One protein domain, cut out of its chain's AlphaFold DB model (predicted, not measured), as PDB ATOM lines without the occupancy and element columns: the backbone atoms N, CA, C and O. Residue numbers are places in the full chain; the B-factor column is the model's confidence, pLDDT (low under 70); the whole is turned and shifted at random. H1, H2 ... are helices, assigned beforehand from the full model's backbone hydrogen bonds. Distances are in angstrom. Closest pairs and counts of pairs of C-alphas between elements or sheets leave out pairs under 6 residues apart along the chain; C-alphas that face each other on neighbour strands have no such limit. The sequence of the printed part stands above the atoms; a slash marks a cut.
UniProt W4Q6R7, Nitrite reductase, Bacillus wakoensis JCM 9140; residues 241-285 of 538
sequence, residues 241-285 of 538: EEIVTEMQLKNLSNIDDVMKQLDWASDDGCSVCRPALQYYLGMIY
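Overview. This is residues 241 to 285 of the 538 residues of the protein "Nitrite reductase" of Bacillus wakoensis JCM 9140 (UniProt W4Q6R7). Three short helices cluster as a small triangle, their centres 11.4 to 11.8 A apart, with H2 turned crosswise to both H1 and H3; the contacts between the helices are few. A long loop, residues 262 to 272, leads from the end of H2 round to the start of H3, the longest helix. The printed part has 45 residues with three named helices, H1, H2 and H3 in that order along the chain, and no named strand; the class is all helix. It is compact, with a radius of gyration of the C-alphas of 9.4 A, and rounded, spanning 22 by 18 by 17 A.

Along the chain. The printed part begins with H1, residues 241 to 250, 14.2 A from first to last C-alpha; C-alpha 241 is at (8.685, -30.686, 50.847). After a tight link of 4 residues comes H2, residues 255 to 261, with C-alpha 255 at (-1.400, -39.863, 42.076). A long link of 11 residues leads on to H3, residues 273 to 284, 16.0 A long, which ends with C-alpha 284 at (3.213, -28.273, 39.933). Tyr 285 follows it as the last printed residue.

Arrangement. H1 touches no helix, but it is near both H2 and H3. H1 and H2 are close but not clearly touching, with the C-alphas of Met 247 and Val 258 the closest at 6.9 A, and their lines are about perpendicular at 83 degrees. H1 and H3 are also close but not clearly touching; their closest C-alphas, those of Val 244 and Tyr 280, are 6.6 A apart. These two helices run the same way at a steep tilt of 59 degrees. H2 and H3 touch, with 4 pairs of C-alphas within 8 A, the closest being those of Ile 255 and Leu 277 at 6.4 A. Their lines are about perpendicular at 84 degrees. In H1, H2 and H3 every pair of O i and N i+4 is within hydrogen-bond range.

Size, cuts and confidence. The two C-alphas farthest apart, those of Leu 249 and Ser 271, are 25.2 A from each other. The first and last printed C-alphas, of Glu 241 and Tyr 285, are 16.0 A apart. The printed part has no cut, and the link from H2 to H3 is its long one. The mean pLDDT of the printed part is 90.3, and no printed residue is under 70.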
ATOM      1  N   GLU A 241       7.620 -31.280  51.669       89.31
ATOM      2  CA  GLU A 241       8.685 -30.686  50.847       89.31
ATOM      3  C   GLU A 241       9.434 -31.736  50.012       89.31
ATOM      4  O   GLU A 241       9.695 -31.528  48.823       89.31
ATOM      5  N   GLU A 242       9.746 -32.891  50.605       92.50
ATOM      6  CA  GLU A 242      10.387 -34.000  49.892       92.50
ATOM      7  C   GLU A 242       9.463 -34.582  48.824       92.50
ATOM      8  O   GLU A 242       9.920 -34.889  47.727       92.50
ATOM      9  N   ILE A 243       8.162 -34.696  49.113       94.56
ATOM     10  CA  ILE A 243       7.164 -35.175  48.152       94.56
ATOM     11  C   ILE A 243       7.131 -34.255  46.931       94.56
ATOM     12  O   ILE A 243       7.282 -34.738  45.810       94.56
ATOM     13  N   VAL A 244       6.986 -32.941  47.133       93.19
ATOM     14  CA  VAL A 244       6.974 -31.951  46.040       93.19
ATOM     15  C   VAL A 244       8.269 -32.023  45.227       93.19
ATOM     16  O   VAL A 244       8.224 -32.081  43.996       93.19
ATOM     17  N   THR A 245       9.415 -32.096  45.906       92.44
ATOM     18  CA  THR A 245      10.734 -32.176  45.262       92.44
ATOM     19  C   THR A 245      10.870 -33.439  44.409       92.44
ATOM     20  O   THR A 245      11.243 -33.370  43.238       92.44
ATOM     21  N   GLU A 246      10.523 -34.604  44.957       94.50
ATOM     22  CA  GLU A 246      10.588 -35.885  44.250       94.50
ATOM     23  C   GLU A 246       9.613 -35.943  43.068       94.50
ATOM     24  O   GLU A 246       9.967 -36.454  42.003       94.50
ATOM     25  N   MET A 247       8.410 -35.377  43.218       94.19
ATOM     26  CA  MET A 247       7.432 -35.251  42.133       94.19
ATOM     27  C   MET A 247       7.995 -34.468  40.948       94.19
ATOM     28  O   MET A 247       7.880 -34.927  39.810       94.19
ATOM     29  N   GLN A 248       8.650 -33.336  41.207       92.00
ATOM     30  CA  GLN A 248       9.281 -32.519  40.170       92.00
ATOM     31  C   GLN A 248      10.493 -33.225  39.543       92.00
ATOM     32  O   GLN A 248      10.588 -33.308  38.318       92.00
ATOM     33  N   LEU A 249      11.393 -33.794  40.357       93.38
ATOM     34  CA  LEU A 249      12.604 -34.475  39.875       93.38
ATOM     35  C   LEU A 249      12.286 -35.689  38.992       93.38
ATOM     36  O   LEU A 249      12.948 -35.913  37.976       93.38
ATOM     37  N   LYS A 250      11.263 -36.468  39.361       93.44
ATOM     38  CA  LYS A 250      10.830 -37.669  38.627       93.44
ATOM     39  C   LYS A 250       9.744 -37.391  37.583       93.44
ATOM     40  O   LYS A 250       9.369 -38.309  36.858       93.44
ATOM     41  N   ASN A 251       9.283 -36.143  37.453       91.88
ATOM     42  CA  ASN A 251       8.212 -35.722  36.543       91.88
ATOM     43  C   ASN A 251       6.905 -36.528  36.715       91.88
ATOM     44  O   ASN A 251       6.315 -37.017  35.747       91.88
ATOM     45  N   LEU A 252       6.474 -36.712  37.964       91.50
ATOM     46  CA  LEU A 252       5.318 -37.537  38.321       91.50
ATOM     47  C   LEU A 252       4.021 -36.738  38.166       91.50
ATOM     48  O   LEU A 252       3.781 -35.801  38.915       91.50
ATOM     49  N   SER A 253       3.163 -37.129  37.220       87.88
ATOM     50  CA  SER A 253       1.998 -36.329  36.790       87.88
ATOM     51  C   SER A 253       0.631 -36.891  37.205       87.88
ATOM     52  O   SER A 253      -0.410 -36.377  36.788       87.88
ATOM     53  N   ASN A 254       0.592 -37.961  38.003       88.50
ATOM     54  CA  ASN A 254      -0.644 -38.516  38.557       88.50
ATOM     55  C   ASN A 254      -0.403 -39.199  39.910       88.50
ATOM     56  O   ASN A 254       0.719 -39.585  40.227       88.50
ATOM     57  N   ILE A 255      -1.470 -39.342  40.702       89.19
ATOM     58  CA  ILE A 255      -1.400 -39.863  42.076       89.19
ATOM     59  C   ILE A 255      -0.866 -41.298  42.112       89.19
ATOM     60  O   ILE A 255      -0.055 -41.606  42.981       89.19
ATOM     61  N   ASP A 256      -1.283 -42.149  41.175       89.44
ATOM     62  CA  ASP A 256      -0.906 -43.566  41.172       89.44
ATOM     63  C   ASP A 256       0.603 -43.733  40.927       89.44
ATOM     64  O   ASP A 256       1.271 -44.491  41.631       89.44
ATOM     65  N   ASP A 257       1.171 -42.967  39.990       90.38
ATOM     66  CA  ASP A 257       2.615 -42.932  39.746       90.38
ATOM     67  C   ASP A 257       3.383 -42.374  40.946       90.38
ATOM     68  O   ASP A 257       4.449 -42.898  41.274       90.38
ATOM     69  N   VAL A 258       2.846 -41.352  41.624       92.75
ATOM     70  CA  VAL A 258       3.461 -40.811  42.844       92.75
ATOM     71  C   VAL A 258       3.502 -41.857  43.946       92.75
ATOM     72  O   VAL A 258       4.573 -42.137  44.481       92.75
ATOM     73  N   MET A 259       2.364 -42.478  44.256       93.62
ATOM     74  CA  MET A 259       2.293 -43.480  45.316       93.62
ATOM     75  C   MET A 259       3.186 -44.688  45.009       93.62
ATOM     76  O   MET A 259       3.907 -45.162  45.885       93.62
ATOM     77  N   LYS A 260       3.214 -45.142  43.753       92.44
ATOM     78  CA  LYS A 260       4.021 -46.293  43.342       92.44
ATOM     79  C   LYS A 260       5.524 -46.016  43.337       92.44
ATOM     80  O   LYS A 260       6.296 -46.898  43.692       92.44
ATOM     81  N   GLN A 261       5.958 -44.841  42.875       93.81
ATOM     82  CA  GLN A 261       7.389 -44.530  42.732       93.81
ATOM     83  C   GLN A 261       8.028 -43.953  43.997       93.81
ATOM     84  O   GLN A 261       9.257 -43.914  44.080       93.81
ATOM     85  N   LEU A 262       7.217 -43.477  44.943       94.00
ATOM     86  CA  LEU A 262       7.666 -42.968  46.243       94.00
ATOM     87  C   LEU A 262       7.339 -43.935  47.396       94.00
ATOM     88  O   LEU A 262       7.273 -43.510  48.546       94.00
ATOM     89  N   ASP A 263       7.125 -45.218  47.078       91.69
ATOM     90  CA  ASP A 263       6.951 -46.327  48.027       91.69
ATOM     91  C   ASP A 263       5.879 -46.073  49.105       91.69
ATOM     92  O   ASP A 263       6.083 -46.318  50.298       91.69
ATOM     93  N   TRP A 264       4.705 -45.583  48.690       94.19
ATOM     94  CA  TRP A 264       3.570 -45.429  49.600       94.19
ATOM     95  C   TRP A 264       3.169 -46.783  50.194       94.19
ATOM     96  O   TRP A 264       3.106 -47.796  49.500       94.19
ATOM     97  N   ALA A 265       2.814 -46.803  51.476       90.56
ATOM     98  CA  ALA A 265       2.437 -48.038  52.168       90.56
ATOM     99  C   ALA A 265       1.153 -48.690  51.610       90.56
ATOM    100  O   ALA A 265       0.879 -49.859  51.881       90.56
ATOM    101  N   SER A 266       0.336 -47.930  50.875       85.56
ATOM    102  CA  SER A 266      -0.894 -48.394  50.238       85.56
ATOM    103  C   SER A 266      -1.166 -47.604  48.962       85.56
ATOM    104  O   SER A 266      -1.165 -46.372  49.000       85.56
ATOM    105  N   ASP A 267      -1.499 -48.319  47.888       82.06
ATOM    106  CA  ASP A 267      -1.915 -47.754  46.593       82.06
ATOM    107  C   ASP A 267      -3.235 -46.963  46.689       82.06
ATOM    108  O   ASP A 267      -3.523 -46.087  45.875       82.06
ATOM    109  N   ASP A 268      -4.048 -47.240  47.713       83.19
ATOM    110  CA  ASP A 268      -5.302 -46.531  47.944       83.19
ATOM    111  C   ASP A 268      -5.105 -45.221  48.721       83.19
ATOM    112  O   ASP A 268      -5.998 -44.375  48.712       83.19
ATOM    113  N   GLY A 269      -3.960 -45.009  49.372       87.81
ATOM    114  CA  GLY A 269      -3.719 -43.853  50.238       87.81
ATOM    115  C   GLY A 269      -4.756 -43.677  51.362       87.81
ATOM    116  O   GLY A 269      -5.477 -44.594  51.746       87.81
ATOM    117  N   CYS A 270      -4.832 -42.468  51.920       89.38
ATOM    118  CA  CYS A 270      -5.781 -42.109  52.975       89.38
ATOM    119  C   CYS A 270      -6.430 -40.737  52.724       89.38
ATOM    120  O   CYS A 270      -6.097 -40.030  51.770       89.38
ATOM    121  N   SER A 271      -7.337 -40.330  53.618       85.44
ATOM    122  CA  SER A 271      -8.043 -39.040  53.551       85.44
ATOM    123  C   SER A 271      -7.151 -37.808  53.747       85.44
ATOM    124  O   SER A 271      -7.643 -36.695  53.594       85.44
ATOM    125  N   VAL A 272      -5.879 -37.991  54.114       88.38
ATOM    126  CA  VAL A 272      -4.887 -36.911  54.253       88.38
ATOM    127  C   VAL A 272      -4.039 -36.804  52.990       88.38
ATOM    128  O   VAL A 272      -4.012 -35.755  52.353       88.38
ATOM    129  N   CYS A 273      -3.388 -37.898  52.577       91.44
ATOM    130  CA  CYS A 273      -2.437 -37.833  51.472       91.44
ATOM    131  C   CYS A 273      -3.089 -37.696  50.097       91.44
ATOM    132  O   CYS A 273      -2.510 -37.043  49.242       91.44
ATOM    133  N   ARG A 274      -4.277 -38.270  49.851       89.50
ATOM    134  CA  ARG A 274      -4.919 -38.133  48.531       89.50
ATOM    135  C   ARG A 274      -5.220 -36.665  48.188       89.50
ATOM    136  O   ARG A 274      -4.789 -36.229  47.123       89.50
ATOM    137  N   PRO A 275      -5.886 -35.888  49.066       88.19
ATOM    138  CA  PRO A 275      -6.094 -34.463  48.816       88.19
ATOM    139  C   PRO A 275      -4.791 -33.656  48.727       88.19
ATOM    140  O   PRO A 275      -4.704 -32.752  47.901       88.19
ATOM    141  N   ALA A 276      -3.775 -33.999  49.528       91.88
ATOM    142  CA  ALA A 276      -2.473 -33.333  49.485       91.88
ATOM    143  C   ALA A 276      -1.756 -33.551  48.146       91.88
ATOM    144  O   ALA A 276      -1.350 -32.592  47.497       91.88
ATOM    145  N   LEU A 277      -1.671 -34.801  47.681       92.56
ATOM    146  CA  LEU A 277      -1.067 -35.139  46.391       92.56
ATOM    147  C   LEU A 277      -1.815 -34.494  45.225       92.56
ATOM    148  O   LEU A 277      -1.187 -34.015  44.288       92.56
ATOM    149  N   GLN A 278      -3.146 -34.437  45.291       88.25
ATOM    150  CA  GLN A 278      -3.945 -33.712  44.308       88.25
ATOM    151  C   GLN A 278      -3.594 -32.220  44.274       88.25
ATOM    152  O   GLN A 278      -3.435 -31.668  43.187       88.25
ATOM    153  N   TYR A 279      -3.478 -31.583  45.441       89.75
ATOM    154  CA  TYR A 279      -3.087 -30.180  45.533       89.75
ATOM    155  C   TYR A 279      -1.682 -29.953  44.960       89.75
ATOM    156  O   TYR A 279      -1.511 -29.085  44.111       89.75
ATOM    157  N   TYR A 280      -0.695 -30.767  45.346       92.38
ATOM    158  CA  TYR A 280       0.670 -30.632  44.835       92.38
ATOM    159  C   TYR A 280       0.771 -30.879  43.337       92.38
ATOM    160  O   TYR A 280       1.472 -30.145  42.651       92.38
ATOM    161  N   LEU A 281       0.040 -31.860  42.805       90.06
ATOM    162  CA  LEU A 281      -0.025 -32.077  41.364       90.06
ATOM    163  C   LEU A 281      -0.640 -30.878  40.643       90.06
ATOM    164  O   LEU A 281      -0.096 -30.483  39.625       90.06
ATOM    165  N   GLY A 282      -1.719 -30.283  41.163       85.06
ATOM    166  CA  GLY A 282      -2.320 -29.073  40.588       85.06
ATOM    167  C   GLY A 282      -1.414 -27.842  40.668       85.06
ATOM    168  O   GLY A 282      -1.369 -27.043  39.740       85.06
ATOM    169  N   MET A 283      -0.647 -27.722  41.751       88.25
ATOM    170  CA  MET A 283       0.335 -26.657  41.952       88.25
ATOM    171  C   MET A 283       1.552 -26.794  41.023       88.25
ATOM    172  O   MET A 283       2.044 -25.795  40.519       88.25
ATOM    173  N   ILE A 284       2.056 -28.016  40.809       87.94
ATOM    174  CA  ILE A 284       3.213 -28.273  39.933       87.94
ATOM    175  C   ILE A 284       2.788 -28.296  38.455       87.94
ATOM    176  O   ILE A 284       3.525 -27.826  37.589       87.94
ATOM    177  N   TYR A 285       1.615 -28.864  38.173       85.88
ATOM    178  CA  TYR A 285       1.052 -29.090  36.842       85.88
ATOM    179  C   TYR A 285      -0.388 -28.545  36.790       85.88
ATOM    180  O   TYR A 285      -1.336 -29.292  37.059       85.88
TER     181      TYR A 285